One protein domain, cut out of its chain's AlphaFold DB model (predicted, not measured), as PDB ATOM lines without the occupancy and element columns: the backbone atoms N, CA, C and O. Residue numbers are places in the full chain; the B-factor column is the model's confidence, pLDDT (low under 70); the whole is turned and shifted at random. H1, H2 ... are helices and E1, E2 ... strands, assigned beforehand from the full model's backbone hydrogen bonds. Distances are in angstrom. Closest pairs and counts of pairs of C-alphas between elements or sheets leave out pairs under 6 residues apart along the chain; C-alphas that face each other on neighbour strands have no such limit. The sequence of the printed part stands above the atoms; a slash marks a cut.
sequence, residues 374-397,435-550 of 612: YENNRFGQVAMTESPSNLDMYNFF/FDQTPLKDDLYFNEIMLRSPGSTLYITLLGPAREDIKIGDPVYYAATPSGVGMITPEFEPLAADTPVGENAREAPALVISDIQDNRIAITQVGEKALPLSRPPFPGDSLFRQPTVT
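AT A GLANCE: This is residues 374 to 397 and 435 to 550 of the 612 residues of an uncharacterized protein of Phycisphaerales bacterium (UniProt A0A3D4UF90). With little regular structure, one antiparallel sheet curls like part of a barrel among long loops, and two short helices, H1 and H2, sit at one end. The 140 printed residues run E1 H1 H2 E2 E3 E4 E5 E6, with sheet order E3 E6 E1 E2 E5 E4. The class is mixed, with 45 residues in named elements; the whole is compact, radius of gyration of the C-alphas 14.2 A, spans 40 by 31 by 31 A.

IN THESE COORDINATES: E1, residues 378 to 386, 20.9 A, begins at C-alpha (108.796, 202.521, 121.202) and bends by 70 degrees at residue 383. H1 is 393 to 397, H2 444 to 449, E2 457 to 462, E3 477 to 479, E4 511 to 517, E5 520 to 525, and E6 542 to 544, ending at C-alpha (104.785, 202.922, 119.630).

HOW THE PARTS SIT: E1 pairs with E6, N 379 to O 543 3.1 A, and with E2, N 386 to O 459 2.8 A. H2 only grazes the sheet with residues 448 to 449. H2's O i to N i+4 pairs are within hydrogen-bond range; H1 has 0 of 1, but 2 of 2 to N i+3.

THE WHOLE: Residues 398 to 434 are cut out, gap 8.1 A. Links E2 to E3, E3 to E4 and E5 to E6 are long. Residues 497 to 498 and 502 to 505 have pLDDT under 70.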
ATOM      1  N   TYR A 374     115.022 207.387 112.143       88.69
ATOM      2  CA  TYR A 374     113.658 207.113 112.593       88.69
ATOM      3  C   TYR A 374     113.444 207.684 113.989       88.69
ATOM      4  O   TYR A 374     114.013 207.185 114.960       88.69
ATOM      5  N   GLU A 375     112.611 208.713 114.090       88.75
ATOM      6  CA  GLU A 375     112.158 209.251 115.367       88.75
ATOM      7  C   GLU A 375     110.828 208.586 115.736       88.75
ATOM      8  O   GLU A 375     109.751 208.960 115.268       88.75
ATOM      9  N   ASN A 376     110.931 207.544 116.559       87.19
ATOM     10  CA  ASN A 376     109.801 206.820 117.120       87.19
ATOM     11  C   ASN A 376     109.940 206.723 118.645       87.19
ATOM     12  O   ASN A 376     111.047 206.700 119.186       87.19
ATOM     13  N   ASN A 377     108.803 206.649 119.331       88.56
ATOM     14  CA  ASN A 377     108.729 206.350 120.755       88.56
ATOM     15  C   ASN A 377     108.214 204.916 120.893       88.56
ATOM     16  O   ASN A 377     107.011 204.689 120.759       88.56
ATOM     17  N   ARG A 378     109.121 203.950 121.085       90.56
ATOM     18  CA  ARG A 378     108.796 202.521 121.202       90.56
ATOM     19  C   ARG A 378     108.723 202.078 122.664       90.56
ATOM     20  O   ARG A 378     109.747 201.743 123.267       90.56
ATOM     21  N   PHE A 379     107.509 201.966 123.195       92.00
ATOM     22  CA  PHE A 379     107.288 201.544 124.577       92.00
ATOM     23  C   PHE A 379     107.337 200.020 124.778       92.00
ATOM     24  O   PHE A 379     107.685 199.580 125.872       92.00
ATOM     25  N   GLY A 380     107.044 199.199 123.756       91.25
ATOM     26  CA  GLY A 380     106.883 197.749 123.952       91.25
ATOM     27  C   GLY A 380     107.121 196.842 122.737       91.25
ATOM     28  O   GLY A 380     107.602 197.254 121.674       91.25
ATOM     29  N   GLN A 381     106.798 195.561 122.922       93.31
ATOM     30  CA  GLN A 381     106.684 194.537 121.878       93.31
ATOM     31  C   GLN A 381     105.542 193.591 122.246       93.31
ATOM     32  O   GLN A 381     105.412 193.247 123.419       93.31
ATOM     33  N   VAL A 382     104.763 193.149 121.267       92.50
ATOM     34  CA  VAL A 382     103.734 192.120 121.449       92.50
ATOM     35  C   VAL A 382     104.416 190.777 121.728       92.50
ATOM     36  O   VAL A 382     105.220 190.313 120.919       92.50
ATOM     37  N   ALA A 383     104.090 190.137 122.850       91.38
ATOM     38  CA  ALA A 383     104.376 188.723 123.087       91.38
ATOM     39  C   ALA A 383     103.194 187.844 122.647       91.38
ATOM     40  O   ALA A 383     103.398 186.815 122.009       91.38
ATOM     41  N   MET A 384     101.965 188.273 122.952       88.44
ATOM     42  CA  MET A 384     100.722 187.585 122.598       88.44
ATOM     43  C   MET A 384      99.571 188.593 122.475       88.44
ATOM     44  O   MET A 384      99.563 189.599 123.187       88.44
ATOM     45  N   THR A 385      98.611 188.298 121.597       89.00
ATOM     46  CA  THR A 385      97.380 189.070 121.369       89.00
ATOM     47  C   THR A 385      96.179 188.150 121.602       89.00
ATOM     48  O   THR A 385      96.195 187.011 121.141       89.00
ATOM     49  N   GLU A 386      95.152 188.630 122.299       88.94
ATOM     50  CA  GLU A 386      93.955 187.876 122.688       88.94
ATOM     51  C   GLU A 386      92.686 188.691 122.380       88.94
ATOM     52  O   GLU A 386      92.611 189.881 122.701       88.94
ATOM     53  N   SER A 387      91.671 188.048 121.793       87.62
ATOM     54  CA  SER A 387      90.340 188.642 121.594       87.62
ATOM     55  C   SER A 387      89.466 188.481 122.851       87.62
ATOM     56  O   SER A 387      89.531 187.417 123.473       87.62
ATOM     57  N   PRO A 388      88.595 189.445 123.214       85.12
ATOM     58  CA  PRO A 388      87.584 189.278 124.264       85.12
ATOM     59  C   PRO A 388      86.663 188.075 124.017       85.12
ATOM     60  O   PRO A 388      86.304 187.363 124.953       85.12
ATOM     61  N   SER A 389      86.342 187.804 122.749       82.31
ATOM     62  CA  SER A 389      85.582 186.634 122.294       82.31
ATOM     63  C   SER A 389      86.381 185.317 122.279       82.31
ATOM     64  O   SER A 389      85.825 184.268 121.962       82.31
ATOM     65  N   ASN A 390      87.679 185.351 122.616       82.56
ATOM     66  CA  ASN A 390      88.638 184.236 122.564       82.56
ATOM     67  C   ASN A 390      88.688 183.489 121.209       82.56
ATOM     68  O   ASN A 390      89.093 182.328 121.124       82.56
ATOM     69  N   LEU A 391      88.267 184.166 120.139       81.69
ATOM     70  CA  LEU A 391      88.416 183.723 118.759       81.69
ATOM     71  C   LEU A 391      89.805 184.111 118.240       81.69
ATOM     72  O   LEU A 391      90.303 185.206 118.497       81.69
ATOM     73  N   ASP A 392      90.418 183.198 117.492       81.06
ATOM     74  CA  ASP A 392      91.707 183.394 116.828       81.06
ATOM     75  C   ASP A 392      91.479 183.574 115.322       81.06
ATOM     76  O   ASP A 392      90.530 183.031 114.755       81.06
ATOM     77  N   MET A 393      92.370 184.298 114.652       80.94
ATOM     78  CA  MET A 393      92.281 184.592 113.225       80.94
ATOM     79  C   MET A 393      92.287 183.322 112.357       80.94
ATOM     80  O   MET A 393      91.634 183.287 111.316       80.94
ATOM     81  N   TYR A 394      92.946 182.251 112.820       82.56
ATOM     82  CA  TYR A 394      92.903 180.923 112.189       82.56
ATOM     83  C   TYR A 394      91.495 180.311 112.114       82.56
ATOM     84  O   TYR A 394      91.231 179.513 111.219       82.56
ATOM     85  N   ASN A 395      90.580 180.687 113.013       84.56
ATOM     86  CA  ASN A 395      89.259 180.065 113.112       84.56
ATOM     87  C   ASN A 395      88.321 180.478 111.959       84.56
ATOM     88  O   ASN A 395      87.384 179.751 111.650       84.56
ATOM     89  N   PHE A 396      88.582 181.615 111.304       85.12
ATOM     90  CA  PHE A 396      87.755 182.158 110.213       85.12
ATOM     91  C   PHE A 396      88.084 181.566 108.836       85.12
ATOM     92  O   PHE A 396      87.321 181.745 107.892       85.12
ATOM     93  N   PHE A 397      89.214 180.862 108.720       85.56
ATOM     94  CA  PHE A 397      89.716 180.291 107.466       85.56
ATOM     95  C   PHE A 397      90.030 178.794 107.608       85.56
ATOM     96  O   PHE A 397      90.863 178.280 106.868       85.56
ATOM     97  N   PHE A 435      94.269 185.197 101.770       85.19
ATOM     98  CA  PHE A 435      93.035 184.526 101.366       85.19
ATOM     99  C   PHE A 435      91.902 185.543 101.132       85.19
ATOM    100  O   PHE A 435      91.984 186.701 101.559       85.19
ATOM    101  N   ASP A 436      90.831 185.139 100.439       80.19
ATOM    102  CA  ASP A 436      89.730 186.063 100.144       80.19
ATOM    103  C   ASP A 436      88.948 186.430 101.412       80.19
ATOM    104  O   ASP A 436      88.107 185.682 101.904       80.19
ATOM    105  N   GLN A 437      89.204 187.636 101.920       79.69
ATOM    106  CA  GLN A 437      88.493 188.216 103.058       79.69
ATOM    107  C   GLN A 437      87.082 188.713 102.690       79.69
ATOM    108  O   GLN A 437      86.361 189.184 103.563       79.69
ATOM    109  N   THR A 438      86.673 188.685 101.415       77.69
ATOM    110  CA  THR A 438      85.393 189.254 100.957       77.69
ATOM    111  C   THR A 438      84.145 188.696 101.648       77.69
ATOM    112  O   THR A 438      83.352 189.534 102.077       77.69
ATOM    113  N   PRO A 439      83.956 187.373 101.843       78.69
ATOM    114  CA  PRO A 439      82.816 186.856 102.609       78.69
ATOM    115  C   PRO A 439      82.843 187.225 104.105       78.69
ATOM    116  O   PRO A 439      81.805 187.178 104.753       78.69
ATOM    117  N   LEU A 440      84.001 187.615 104.650       81.88
ATOM    118  CA  LEU A 440      84.190 187.951 106.068       81.88
ATOM    119  C   LEU A 440      84.101 189.460 106.360       81.88
ATOM    120  O   LEU A 440      84.202 189.872 107.513       81.88
ATOM    121  N   LYS A 441      83.906 190.310 105.341       76.94
ATOM    122  CA  LYS A 441      83.845 191.778 105.507       76.94
ATOM    123  C   LYS A 441      82.710 192.248 106.413       76.94
ATOM    124  O   LYS A 441      82.891 193.254 107.093       76.94
ATOM    125  N   ASP A 442      81.606 191.507 106.455       81.50
ATOM    126  CA  ASP A 442      80.417 191.830 107.253       81.50
ATOM    127  C   ASP A 442      80.331 191.007 108.562       81.50
ATOM    128  O   ASP A 442      79.373 191.145 109.323       81.50
ATOM    129  N   ASP A 443      81.329 190.160 108.857       86.50
ATOM    130  CA  ASP A 443      81.383 189.355 110.085       86.50
ATOM    131  C   ASP A 443      81.785 190.226 111.293       86.50
ATOM    132  O   ASP A 443      82.799 190.934 111.282       86.50
ATOM    133  N   LEU A 444      80.975 190.184 112.353       85.75
ATOM    134  CA  LEU A 444      81.161 190.997 113.558       85.75
ATOM    135  C   LEU A 444      82.422 190.619 114.349       85.75
ATOM    136  O   LEU A 444      83.108 191.512 114.845       85.75
ATOM    137  N   TYR A 445      82.749 189.329 114.447       85.81
ATOM    138  CA  TYR A 445      83.910 188.828 115.188       85.81
ATOM    139  C   TYR A 445      85.207 189.002 114.389       85.81
ATOM    140  O   TYR A 445      86.251 189.326 114.953       85.81
ATOM    141  N   PHE A 446      85.147 188.871 113.061       86.88
ATOM    142  CA  PHE A 446      86.281 189.208 112.199       86.88
ATOM    143  C   PHE A 446      86.624 190.703 112.297       86.88
ATOM    144  O   PHE A 446      87.796 191.067 112.409       86.88
ATOM    145  N   ASN A 447      85.611 191.578 112.316       87.38
ATOM    146  CA  ASN A 447      85.803 193.021 112.487       87.38
ATOM    147  C   ASN A 447      86.147 193.441 113.931       87.38
ATOM    148  O   ASN A 447      86.820 194.459 114.100       87.38
ATOM    149  N   GLU A 448      85.761 192.665 114.952       86.00
ATOM    150  CA  GLU A 448      86.271 192.797 116.328       86.00
ATOM    151  C   GLU A 448      87.790 192.566 116.352       86.00
ATOM    152  O   GLU A 448      88.547 193.456 116.740       86.00
ATOM    153  N   ILE A 449      88.250 191.416 115.848       87.25
ATOM    154  CA  ILE A 449      89.674 191.041 115.850       87.25
ATOM    155  C   ILE A 449      90.509 191.966 114.960       87.25
ATOM    156  O   ILE A 449      91.631 192.317 115.314       87.25
ATOM    157  N   MET A 450      89.968 192.414 113.825       86.62
ATOM    158  CA  MET A 450      90.614 193.399 112.949       86.62
ATOM    159  C   MET A 450      90.633 194.832 113.515       86.62
ATOM    160  O   MET A 450      91.171 195.715 112.844       86.62
ATOM    161  N   LEU A 451      90.063 195.087 114.702       87.44
ATOM    162  CA  LEU A 451      89.910 196.422 115.303       87.44
ATOM    163  C   LEU A 451      89.189 197.429 114.372       87.44
ATOM    164  O   LEU A 451      89.550 198.605 114.275       87.44
ATOM    165  N   ARG A 452      88.179 196.941 113.636       86.62
ATOM    166  CA  ARG A 452      87.386 197.706 112.654       86.62
ATOM    167  C   ARG A 452      86.038 198.161 113.207       86.62
ATOM    168  O   ARG A 452      85.595 199.251 112.852       86.62
ATOM    169  N   SER A 453      85.401 197.372 114.069       85.88
ATOM    170  CA  SER A 453      84.146 197.762 114.730       85.88
ATOM    171  C   SER A 453      84.397 198.868 115.771       85.88
ATOM    172  O   SER A 453      85.373 198.756 116.521       85.88
ATOM    173  N   PRO A 454      83.549 199.906 115.887       84.69
ATOM    174  CA  PRO A 454      83.668 200.886 116.964       84.69
ATOM    175  C   PRO A 454      83.668 200.220 118.347       84.69
ATOM    176  O   PRO A 454      82.851 199.337 118.596       84.69
ATOM    177  N   GLY A 455      84.604 200.592 119.227       84.56
ATOM    178  CA  GLY A 455      84.725 199.996 120.568       84.56
ATOM    179  C   GLY A 455      85.383 198.610 120.635       84.56
ATOM    180  O   GLY A 455      85.655 198.117 121.734       84.56
ATOM    181  N   SER A 456      85.695 197.986 119.491       88.94
ATOM    182  CA  SER A 456      86.446 196.722 119.458       88.94
ATOM    183  C   SER A 456      87.753 196.836 120.243       88.94
ATOM    184  O   SER A 456      88.445 197.855 120.198       88.94
ATOM    185  N   THR A 457      88.073 195.793 121.006       90.62
ATOM    186  CA  THR A 457      89.181 195.798 121.966       90.62
ATOM    187  C   THR A 457      89.992 194.519 121.821       90.62
ATOM    188  O   THR A 457      89.414 193.452 121.665       90.62
ATOM    189  N   LEU A 458      91.319 194.611 121.908       91.94
ATOM    190  CA  LEU A 458      92.226 193.465 122.003       91.94
ATOM    191  C   LEU A 458      93.070 193.570 123.270       91.94
ATOM    192  O   LEU A 458      93.558 194.650 123.608       91.94
ATOM    193  N   TYR A 459      93.305 192.440 123.932       92.88
ATOM    194  CA  TYR A 459      94.277 192.354 125.017       92.88
ATOM    195  C   TYR A 459      95.638 191.962 124.444       92.88
ATOM    196  O   TYR A 459      95.756 190.999 123.690       92.88
ATOM    197  N   ILE A 460      96.683 192.701 124.805       93.56
ATOM    198  CA  ILE A 460      98.058 192.443 124.387       93.56
ATOM    199  C   ILE A 460      98.925 192.225 125.616       93.56
ATOM    200  O   ILE A 460      99.038 193.098 126.474       93.56
ATOM    201  N   THR A 461      99.605 191.084 125.662       94.12
ATOM    202  CA  THR A 461     100.685 190.844 126.621       94.12
ATOM    203  C   THR A 461     102.001 191.333 126.025       94.12
ATOM    204  O   THR A 461     102.375 190.941 124.918       94.12
ATOM    205  N   LEU A 462     102.711 192.190 126.756       93.31
ATOM    206  CA  LEU A 462     104.001 192.753 126.377       93.31
ATOM    207  C   LEU A 462     105.157 191.783 126.668       93.31
ATOM    208  O   LEU A 462     105.161 191.060 127.668       93.31
ATOM    209  N   LEU A 463     106.179 191.804 125.807       91.31
ATOM    210  CA  LEU A 463     107.416 191.031 125.961       91.31
ATOM    211  C   LEU A 463     108.346 191.670 127.015       91.31
ATOM    212  O   LEU A 463     109.412 192.203 126.699       91.31
ATOM    213  N   GLY A 464     107.908 191.629 128.274       89.25
ATOM    214  CA  GLY A 464     108.501 192.358 129.397       89.25
ATOM    215  C   GLY A 464     107.790 193.689 129.686       89.25
ATOM    216  O   GLY A 464     106.853 194.052 128.974       89.25
ATOM    217  N   PRO A 465     108.214 194.416 130.736       88.38
ATOM    218  CA  PRO A 465     107.595 195.681 131.127       88.38
ATOM    219  C   PRO A 465     107.787 196.769 130.065       88.38
ATOM    220  O   PRO A 465     108.766 196.763 129.310       88.38
ATOM    221  N   ALA A 466     106.863 197.732 130.040       87.81
ATOM    222  CA  ALA A 466     106.961 198.902 129.177       87.81
ATOM    223  C   ALA A 466     108.254 199.697 129.455       87.81
ATOM    224  O   ALA A 466     108.694 199.840 130.595       87.81
ATOM    225  N   ARG A 467     108.872 200.216 128.389       84.44
ATOM    226  CA  ARG A 467     110.121 201.000 128.448       84.44
ATOM    227  C   ARG A 467     109.914 202.459 128.856       84.44
ATOM    228  O   ARG A 467     110.885 203.129 129.190       84.44
ATOM    229  N   GLU A 468     108.674 202.930 128.797       83.56
ATOM    230  CA  GLU A 468     108.244 204.266 129.192       83.56
ATOM    231  C   GLU A 468     106.924 204.190 129.961       83.56
ATOM    232  O   GLU A 468     106.165 203.230 129.804       83.56
ATOM    233  N   ASP A 469     106.629 205.240 130.730       84.94
ATOM    234  CA  ASP A 469     105.360 205.408 131.434       84.94
ATOM    235  C   ASP A 469     104.200 205.592 130.436       84.94
ATOM    236  O   ASP A 469     103.971 206.687 129.899       84.94
ATOM    237  N   ILE A 470     103.473 204.498 130.203       89.44
ATOM    238  CA  ILE A 470     102.201 204.451 129.472       89.44
ATOM    239  C   ILE A 470     101.016 204.820 130.373       89.44
ATOM    240  O   ILE A 470     101.037 204.600 131.585       89.44
ATOM    241  N   LYS A 471      99.965 205.382 129.774       89.75
ATOM    242  CA  LYS A 471      98.736 205.823 130.442       89.75
ATOM    243  C   LYS A 471      97.501 205.377 129.666       89.75
ATOM    244  O   LYS A 471      97.527 205.256 128.445       89.75
ATOM    245  N   ILE A 472      96.394 205.192 130.380       88.88
ATOM    246  CA  ILE A 472      95.073 205.038 129.759       88.88
ATOM    247  C   ILE A 472      94.777 206.311 128.946       88.88
ATOM    248  O   ILE A 472      95.033 207.420 129.418       88.88
ATOM    249  N   GLY A 473      94.296 206.141 127.716       86.44
ATOM    250  CA  GLY A 473      94.105 207.208 126.732       86.44
ATOM    251  C   GLY A 473      95.318 207.505 125.838       86.44
ATOM    252  O   GLY A 473      95.156 208.237 124.861       86.44
ATOM    253  N   ASP A 474      96.508 206.936 126.097       89.56
ATOM    254  CA  ASP A 474      97.644 207.070 125.170       89.56
ATOM    255  C   ASP A 474      97.300 206.459 123.796       89.56
ATOM    256  O   ASP A 474      96.767 205.342 123.742       89.56
ATOM    257  N   PRO A 475      97.638 207.131 122.679       91.38
ATOM    258  CA  PRO A 475      97.496 206.566 121.343       91.38
ATOM    259  C   PRO A 475      98.513 205.443 121.109       91.38
ATOM    260  O   PRO A 475      99.677 205.547 121.500       91.38
ATOM    261  N   VAL A 476      98.087 204.379 120.423       92.44
ATOM    262  CA  VAL A 476      98.939 203.235 120.083       92.44
ATOM    263  C   VAL A 476      99.072 203.073 118.576       92.44
ATOM    264  O   VAL A 476      98.090 202.985 117.846       92.44
ATOM    265  N   TYR A 477     100.319 202.945 118.143       93.19
ATOM    266  CA  TYR A 477     100.729 202.600 116.792       93.19
ATOM    267  C   TYR A 477     101.528 201.292 116.826       93.19
ATOM    268  O   TYR A 477     102.271 201.049 117.779       93.19
ATOM    269  N   TYR A 478     101.422 200.447 115.798       93.56
ATOM    270  CA  TYR A 478     102.224 199.220 115.698       93.56
ATOM    271  C   TYR A 478     102.796 198.968 114.303       93.56
ATOM    272  O   TYR A 478     102.230 199.355 113.276       93.56
ATOM    273  N   ALA A 479     103.955 198.306 114.282       93.12
ATOM    274  CA  ALA A 479     104.674 197.920 113.074       93.12
ATOM    275  C   ALA A 479     105.423 196.597 113.280       93.12
ATOM    276  O   ALA A 479     105.898 196.305 114.380       93.12
ATOM    277  N   ALA A 480     105.640 195.859 112.191       89.00
ATOM    278  CA  ALA A 480     106.454 194.640 112.198       89.00
ATOM    279  C   ALA A 480     107.945 194.891 112.504       89.00
ATOM    280  O   ALA A 480     108.684 193.959 112.812       89.00
ATOM    281  N   THR A 481     108.415 196.141 112.398       88.69
ATOM    282  CA  THR A 481     109.833 196.489 112.551       88.69
ATOM    283  C   THR A 481     110.101 197.276 113.843       88.69
ATOM    284  O   THR A 481     109.362 198.210 114.157       88.69
ATOM    285  N   PRO A 482     111.208 196.998 114.564       86.62
ATOM    286  CA  PRO A 482     111.671 197.806 115.700       86.62
ATOM    287  C   PRO A 482     111.887 199.298 115.412       86.62
ATOM    288  O   PRO A 482     111.928 200.091 116.350       86.62
ATOM    289  N   SER A 483     112.064 199.667 114.142       84.81
ATOM    290  CA  SER A 483     112.257 201.038 113.667       84.81
ATOM    291  C   SER A 483     110.955 201.776 113.344       84.81
ATOM    292  O   SER A 483     111.026 202.961 113.030       84.81
ATOM    293  N   GLY A 484     109.791 201.115 113.397       84.56
ATOM    294  CA  GLY A 484     108.506 201.726 113.036       84.56
ATOM    295  C   GLY A 484     108.327 201.959 111.529       84.56
ATOM    296  O   GLY A 484     107.436 202.684 111.097       84.56
ATOM    297  N   VAL A 485     109.169 201.338 110.699       85.56
ATOM    298  CA  VAL A 485     109.035 201.367 109.237       85.56
ATOM    299  C   VAL A 485     107.900 200.438 108.823       85.56
ATOM    300  O   VAL A 485     107.887 199.267 109.209       85.56
ATOM    301  N   GLY A 486     106.970 200.959 108.016       83.94
ATOM    302  CA  GLY A 486     105.772 200.227 107.605       83.94
ATOM    303  C   GLY A 486     104.802 200.020 108.766       83.94
ATOM    304  O   GLY A 486     104.437 198.883 109.065       83.94
ATOM    305  N   MET A 487     104.421 201.105 109.452       89.50
ATOM    306  CA  MET A 487     103.364 201.036 110.464       89.50
ATOM    307  C   MET A 487     102.040 200.600 109.832       89.50
ATOM    308  O   MET A 487     101.699 201.012 108.724       89.50
ATOM    309  N   ILE A 488     101.318 199.749 110.551       90.94
ATOM    310  CA  ILE A 488     100.047 199.151 110.123       90.94
ATOM    311  C   ILE A 488      98.879 200.042 110.546       90.94
ATOM    312  O   ILE A 488      97.881 200.160 109.840       90.94
ATOM    313  N   THR A 489      99.034 200.708 111.690       90.06
ATOM    314  CA  THR A 489      98.141 201.763 112.161       90.06
ATOM    315  C   THR A 489      98.368 203.035 111.331       90.06
ATOM    316  O   THR A 489      99.502 203.525 111.306       90.06
ATOM    317  N   PRO A 490      97.341 203.586 110.653       88.12
ATOM    318  CA  PRO A 490      97.457 204.870 109.963       88.12
ATOM    319  C   PRO A 490      97.592 206.016 110.977       88.12
ATOM    320  O   PRO A 490      97.258 205.850 112.146       88.12
ATOM    321  N   GLU A 491      98.060 207.183 110.534       88.31
ATOM    322  CA  GLU A 491      98.168 208.379 111.380       88.31
ATOM    323  C   GLU A 491      96.781 208.924 111.767       88.31
ATOM    324  O   GLU A 491      95.898 209.054 110.918       88.31
ATOM    325  N   PHE A 492      96.585 209.238 113.052       87.56
ATOM    326  CA  PHE A 492      95.353 209.827 113.580       87.56
ATOM    327  C   PHE A 492      95.652 210.880 114.653       87.56
ATOM    328  O   PHE A 492      96.627 210.777 115.399       87.56
ATOM    329  N   GLU A 493      94.789 211.893 114.764       81.50
ATOM    330  CA  GLU A 493      94.906 212.912 115.815       81.50
ATOM    331  C   GLU A 493      94.816 212.256 117.207       81.50
ATOM    332  O   GLU A 493      93.867 211.492 117.425       81.50
ATOM    333  N   PRO A 494      95.741 212.532 118.149       80.31
ATOM    334  CA  PRO A 494      95.694 211.982 119.505       80.31
ATOM    335  C   PRO A 494      94.378 212.269 120.244       80.31
ATOM    336  O   PRO A 494      93.653 213.211 119.926       80.31
ATOM    337  N   LEU A 495      94.072 211.455 121.255       80.94
ATOM    338  CA  LEU A 495      92.934 211.697 122.140       80.94
ATOM    339  C   LEU A 495      93.238 212.883 123.076       80.94
ATOM    340  O   LEU A 495      94.362 213.021 123.563       80.94
ATOM    341  N   ALA A 496      92.252 213.746 123.335       74.44
ATOM    342  CA  ALA A 496      92.403 214.807 124.329       74.44
ATOM    343  C   ALA A 496      92.342 214.213 125.748       74.44
ATOM    344  O   ALA A 496      91.582 213.283 126.002       74.44
ATOM    345  N   ALA A 497      93.135 214.759 126.675       67.00
ATOM    346  CA  ALA A 497      93.392 214.141 127.983       67.00
ATOM    347  C   ALA A 497      92.144 213.932 128.869       67.00
ATOM    348  O   ALA A 497      92.165 213.069 129.741       67.00
ATOM    349  N   ASP A 498      91.075 214.697 128.630       67.25
ATOM    350  CA  ASP A 498      89.815 214.634 129.380       67.25
ATOM    351  C   ASP A 498      88.709 213.832 128.654       67.25
ATOM    352  O   ASP A 498      87.577 213.757 129.134       67.25
ATOM    353  N   THR A 499      88.987 213.250 127.478       70.31
ATOM    354  CA  THR A 499      88.004 212.442 126.736       70.31
ATOM    355  C   THR A 499      87.916 211.027 127.325       70.31
ATOM    356  O   THR A 499      88.946 210.358 127.434       70.31
ATOM    357  N   PRO A 500      86.719 210.520 127.681       72.31
ATOM    358  CA  PRO A 500      86.579 209.156 128.179       72.31
ATOM    359  C   PRO A 500      86.937 208.137 127.091       72.31
ATOM    360  O   PRO A 500      86.482 208.244 125.952       72.31
ATOM    361  N   VAL A 501      87.720 207.119 127.451       73.19
ATOM    362  CA  VAL A 501      87.995 205.980 126.567       73.19
ATOM    363  C   VAL A 501      86.753 205.089 126.532       73.19
ATOM    364  O   VAL A 501      86.401 204.471 127.533       73.19
ATOM    365  N   GLY A 502      86.072 205.053 125.388       65.25
ATOM    366  CA  GLY A 502      84.831 204.308 125.204       65.25
ATOM    367  C   GLY A 502      84.322 204.360 123.763       65.25
ATOM    368  O   GLY A 502      84.896 205.038 122.907       65.25
ATOM    369  N   GLU A 503      83.239 203.631 123.503       64.69
ATOM    370  CA  GLU A 503      82.611 203.541 122.183       64.69
ATOM    371  C   GLU A 503      82.224 204.930 121.650       64.69
ATOM    372  O   GLU A 503      81.645 205.743 122.369       64.69
ATOM    373  N   ASN A 504      82.525 205.197 120.375       69.62
ATOM    374  CA  ASN A 504      82.106 206.407 119.654       69.62
ATOM    375  C   ASN A 504      82.486 207.755 120.312       69.62
ATOM    376  O   ASN A 504      81.888 208.780 120.003       69.62
ATOM    377  N   ALA A 505      83.520 207.808 121.164       69.19
ATOM    378  CA  ALA A 505      83.932 209.047 121.846       69.19
ATOM    379  C   ALA A 505      84.491 210.162 120.916       69.19
ATOM    380  O   ALA A 505      84.903 211.219 121.397       69.19
ATOM    381  N   ARG A 506      84.538 209.929 119.594       78.00
ATOM    382  CA  ARG A 506      84.960 210.858 118.526       78.00
ATOM    383  C   ARG A 506      84.503 210.357 117.146       78.00
ATOM    384  O   ARG A 506      84.398 209.156 116.925       78.00
ATOM    385  N   GLU A 507      84.293 211.271 116.198       79.75
ATOM    386  CA  GLU A 507      83.908 210.940 114.809       79.75
ATOM    387  C   GLU A 507      85.076 210.310 114.014       79.75
ATOM    388  O   GLU A 507      84.901 209.394 113.208       79.75
ATOM    389  N   ALA A 508      86.297 210.814 114.227       82.69
ATOM    390  CA  ALA A 508      87.513 210.278 113.620       82.69
ATOM    391  C   ALA A 508      87.976 209.010 114.359       82.69
ATOM    392  O   ALA A 508      87.926 208.990 115.589       82.69
ATOM    393  N   PRO A 509      88.501 207.981 113.672       85.88
ATOM    394  CA  PRO A 509      89.027 206.801 114.346       85.88
ATOM    395  C   PRO A 509      90.295 207.134 115.145       85.88
ATOM    396  O   PRO A 509      91.053 208.043 114.797       85.88
ATOM    397  N   ALA A 510      90.535 206.372 116.205       86.88
ATOM    398  CA  ALA A 510      91.785 206.307 116.953       86.88
ATOM    399  C   ALA A 510      91.992 204.884 117.480       86.88
ATOM    400  O   ALA A 510      91.048 204.093 117.547       86.88
ATOM    401  N   LEU A 511      93.220 204.581 117.889       90.19
ATOM    402  CA  LEU A 511      93.567 203.360 118.604       90.19
ATOM    403  C   LEU A 511      94.273 203.753 119.906       90.19
ATOM    404  O   LEU A 511      95.302 204.424 119.851       90.19
ATOM    405  N   VAL A 512      93.713 203.406 121.066       91.56
ATOM    406  CA  VAL A 512      94.195 203.897 122.374       91.56
ATOM    407  C   VAL A 512      94.272 202.793 123.424       91.56
ATOM    408  O   VAL A 512      93.561 201.792 123.336       91.56
ATOM    409  N   ILE A 513      95.114 202.987 124.441       92.06
ATOM    410  CA  ILE A 513      95.156 202.113 125.623       92.06
ATOM    411  C   ILE A 513      93.915 202.371 126.490       92.06
ATOM    412  O   ILE A 513      93.683 203.505 126.908       92.06
ATOM    413  N   SER A 514      93.137 201.331 126.787       89.94
ATOM    414  CA  SER A 514      91.925 201.403 127.619       89.94
ATOM    415  C   SER A 514      92.105 200.844 129.032       89.94
ATOM    416  O   SER A 514      91.487 201.355 129.963       89.94
ATOM    417  N   ASP A 515      92.985 199.858 129.216       90.56
ATOM    418  CA  ASP A 515      93.321 199.261 130.517       90.56
ATOM    419  C   ASP A 515      94.799 198.829 130.563       90.56
ATOM    420  O   ASP A 515      95.404 198.546 129.524       90.56
ATOM    421  N   ILE A 516      95.390 198.795 131.762       90.31
ATOM    422  CA  ILE A 516      96.805 198.478 132.010       90.31
ATOM    423  C   ILE A 516      96.919 197.594 133.262       90.31
ATOM    424  O   ILE A 516      96.719 198.051 134.385       90.31
ATOM    425  N   GLN A 517      97.306 196.333 133.064       89.00
ATOM    426  CA  GLN A 517      97.476 195.301 134.090       89.00
ATOM    427  C   GLN A 517      98.911 194.742 134.027       89.00
ATOM    428  O   GLN A 517      99.176 193.738 133.363       89.00
ATOM    429  N   ASP A 518      99.855 195.414 134.691       85.06
ATOM    430  CA  ASP A 518     101.303 195.144 134.638       85.06
ATOM    431  C   ASP A 518     101.858 195.080 133.196       85.06
ATOM    432  O   ASP A 518     102.100 196.113 132.572       85.06
ATOM    433  N   ASN A 519     102.055 193.872 132.650       89.25
ATOM    434  CA  ASN A 519     102.523 193.650 131.277       89.25
ATOM    435  C   ASN A 519     101.376 193.439 130.267       89.25
ATOM    436  O   ASN A 519     101.654 193.299 129.080       89.25
ATOM    437  N   ARG A 520     100.111 193.362 130.695       92.62
ATOM    438  CA  ARG A 520      98.946 193.162 129.818       92.62
ATOM    439  C   ARG A 520      98.216 194.491 129.643       92.62
ATOM    440  O   ARG A 520      97.778 195.085 130.620       92.62
ATOM    441  N   ILE A 521      98.086 194.960 128.408       93.56
ATOM    442  CA  ILE A 521      97.348 196.181 128.064       93.56
ATOM    443  C   ILE A 521      96.097 195.821 127.270       93.56
ATOM    444  O   ILE A 521      96.131 194.902 126.453       93.56
ATOM    445  N   ALA A 522      95.003 196.545 127.479       92.56
ATOM    446  CA  ALA A 522      93.877 196.536 126.554       92.56
ATOM    447  C   ALA A 522      94.043 197.696 125.567       92.56
ATOM    448  O   ALA A 522      94.334 198.824 125.972       92.56
ATOM    449  N   ILE A 523      93.881 197.414 124.276       92.50
ATOM    450  CA  ILE A 523      93.883 198.417 123.214       92.50
ATOM    451  C   ILE A 523      92.502 198.422 122.572       92.50
ATOM    452  O   ILE A 523      92.055 197.392 122.070       92.50
ATOM    453  N   THR A 524      91.857 199.583 122.560       91.25
ATOM    454  CA  THR A 524      90.489 199.770 122.069       91.25
ATOM    455  C   THR A 524      90.484 200.715 120.869       91.25
ATOM    456  O   THR A 524      91.142 201.762 120.883       91.25
ATOM    457  N   GLN A 525      89.735 200.358 119.824       90.75
ATOM    458  CA  GLN A 525      89.364 201.292 118.766       90.75
ATOM    459  C   GLN A 525      88.408 202.325 119.371       90.75
ATOM    460  O   GLN A 525      87.402 201.969 119.988       90.75
ATOM    461  N   VAL A 526      88.711 203.608 119.177       86.12
ATOM    462  CA  VAL A 526      87.867 204.717 119.632       86.12
ATOM    463  C   VAL A 526      87.557 205.652 118.465       86.12
ATOM    464  O   VAL A 526      88.306 206.581 118.166       86.12
ATOM    465  N   GLY A 527      86.427 205.401 117.807       84.12
ATOM    466  CA  GLY A 527      85.737 206.369 116.955       84.12
ATOM    467  C   GLY A 527      84.659 205.745 116.065       84.12
ATOM    468  O   GLY A 527      84.710 204.555 115.775       84.12
ATOM    469  N   GLU A 528      83.698 206.550 115.608       81.88
ATOM    470  CA  GLU A 528      82.524 206.080 114.839       81.88
ATOM    471  C   GLU A 528      82.873 205.379 113.514       81.88
ATOM    472  O   GLU A 528      82.132 204.526 113.027       81.88
ATOM    473  N   LYS A 529      84.003 205.748 112.903       85.00
ATOM    474  CA  LYS A 529      84.469 205.195 111.624       85.00
ATOM    475  C   LYS A 529      85.454 204.056 111.863       85.00
ATOM    476  O   LYS A 529      86.313 204.154 112.733       85.00
ATOM    477  N   ALA A 530      85.397 203.009 111.041       82.19
ATOM    478  CA  ALA A 530      86.366 201.917 111.104       82.19
ATOM    479  C   ALA A 530      87.803 202.412 110.847       82.19
ATOM    480  O   ALA A 530      88.045 203.203 109.932       82.19
ATOM    481  N   LEU A 531      88.771 201.917 111.626       83.94
ATOM    482  CA  LEU A 531      90.189 202.160 111.365       83.94
ATOM    483  C   LEU A 531      90.641 201.215 110.226       83.94
ATOM    484  O   LEU A 531      90.454 200.003 110.350       83.94
ATOM    485  N   PRO A 532      91.215 201.710 109.109       83.19
ATOM    486  CA  PRO A 532      91.521 200.891 107.931       83.19
ATOM    487  C   PRO A 532      92.808 200.064 108.111       83.19
ATOM    488  O   PRO A 532      93.802 200.253 107.410       83.19
ATOM    489  N   LEU A 533      92.793 199.141 109.074       86.69
ATOM    490  CA  LEU A 533      93.898 198.234 109.374       86.69
ATOM    491  C   LEU A 533      93.975 197.094 108.349       86.69
ATOM    492  O   LEU A 533      92.977 196.426 108.049       86.69
ATOM    493  N   SER A 534      95.184 196.844 107.841       84.12
ATOM    494  CA  SER A 534      95.473 195.731 106.929       84.12
ATOM    495  C   SER A 534      95.590 194.383 107.646       84.12
ATOM    496  O   SER A 534      95.308 193.353 107.041       84.12
ATOM    497  N   ARG A 535      95.981 194.390 108.928       87.81
ATOM    498  CA  ARG A 535      96.044 193.223 109.817       87.81
ATOM    499  C   ARG A 535      96.010 193.640 111.292       87.81
ATOM    500  O   ARG A 535      96.403 194.771 111.559       87.81
ATOM    501  N   PRO A 536      95.636 192.754 112.233       89.44
ATOM    502  CA  PRO A 536      95.772 193.016 113.665       89.44
ATOM    503  C   PRO A 536      97.239 192.916 114.142       89.44
ATOM    504  O   PRO A 536      98.107 192.455 113.385       89.44
ATOM    505  N   PRO A 537      97.543 193.340 115.386       90.31
ATOM    506  CA  PRO A 537      98.875 193.217 115.978       90.31
ATOM    507  C   PRO A 537      99.231 191.754 116.288       90.31
ATOM    508  O   PRO A 537      98.471 191.032 116.936       90.31
ATOM    509  N   PHE A 538     100.412 191.321 115.848       87.69
ATOM    510  CA  PHE A 538     100.911 189.946 115.945       87.69
ATOM    511  C   PHE A 538     102.078 189.817 116.939       87.69
ATOM    512  O   PHE A 538     102.822 190.782 117.127       87.69
ATOM    513  N   PRO A 539     102.311 188.623 117.523       86.81
ATOM    514  CA  PRO A 539     103.531 188.316 118.271       86.81
ATOM    515  C   PRO A 539     104.799 188.760 117.532       86.81
ATOM    516  O   PRO A 539     105.003 188.433 116.364       86.81
ATOM    517  N   GLY A 540     105.649 189.520 118.219       87.12
ATOM    518  CA  GLY A 540     106.853 190.132 117.660       87.12
ATOM    519  C   GLY A 540     106.687 191.578 117.173       87.12
ATOM    520  O   GLY A 540     107.703 192.273 117.089       87.12
ATOM    521  N   ASP A 541     105.468 192.076 116.932       91.75
ATOM    522  CA  ASP A 541     105.249 193.471 116.520       91.75
ATOM    523  C   ASP A 541     105.734 194.466 117.581       91.75
ATOM    524  O   ASP A 541     105.615 194.253 118.789       91.75
ATOM    525  N   SER A 542     106.279 195.590 117.124       93.62
ATOM    526  CA  SER A 542     106.723 196.690 117.979       93.62
ATOM    527  C   SER A 542     105.600 197.705 118.185       93.62
ATOM    528  O   SER A 542     104.890 198.041 117.238       93.62
ATOM    529  N   LEU A 543     105.459 198.190 119.423       93.69
ATOM    530  CA  LEU A 543     104.401 199.112 119.850       93.69
ATOM    531  C   LEU A 543     104.979 200.500 120.148       93.69
ATOM    532  O   LEU A 543     105.991 200.614 120.850       93.69
ATOM    533  N   PHE A 544     104.321 201.536 119.628       93.31
ATOM    534  CA  PHE A 544     104.785 202.922 119.630       93.31
ATOM    535  C   PHE A 544     103.690 203.906 120.075       93.31
ATOM    536  O   PHE A 544     102.511 203.666 119.830       93.31
ATOM    537  N   ARG A 545     104.080 205.032 120.691       90.62
ATOM    538  CA  ARG A 545     103.156 206.101 121.148       90.62
ATOM    539  C   ARG A 545     102.898 207.206 120.117       90.62
ATOM    540  O   ARG A 545     102.061 208.072 120.337       90.62
ATOM    541  N   GLN A 546     103.650 207.231 119.019       89.62
ATOM    542  CA  GLN A 546     103.618 208.317 118.035       89.62
ATOM    543  C   GLN A 546     103.854 207.784 116.614       89.62
ATOM    544  O   GLN A 546     104.507 206.742 116.474       89.62
ATOM    545  N   PRO A 547     103.403 208.498 115.564       89.69
ATOM    546  CA  PRO A 547     103.819 208.220 114.196       89.69
ATOM    547  C   PRO A 547     105.347 208.248 114.059       89.69
ATOM    548  O   PRO A 547     106.028 209.106 114.620       89.69
ATOM    549  N   THR A 548     105.896 207.289 113.312       90.06
ATOM    550  CA  THR A 548     107.343 207.210 113.067       90.06
ATOM    551  C   THR A 548     107.758 208.272 112.056       90.06
ATOM    552  O   THR A 548     107.505 208.134 110.857       90.06
ATOM    553  N   VAL A 549     108.430 209.320 112.528       89.62
ATOM    554  CA  VAL A 549     108.914 210.412 111.678       89.62
ATOM    555  C   VAL A 549     110.242 210.008 111.036       89.62
ATOM    556  O   VAL A 549     111.162 209.543 111.713       89.62
ATOM    557  N   THR A 550     110.349 210.174 109.714       89.44
ATOM    558  CA  THR A 550     111.563 209.858 108.948       89.44
ATOM    559  C   THR A 550     112.358 211.125 108.641       89.44
ATOM    560  O   THR A 550     111.899 212.011 107.922       89.44
TER     561      THR A 550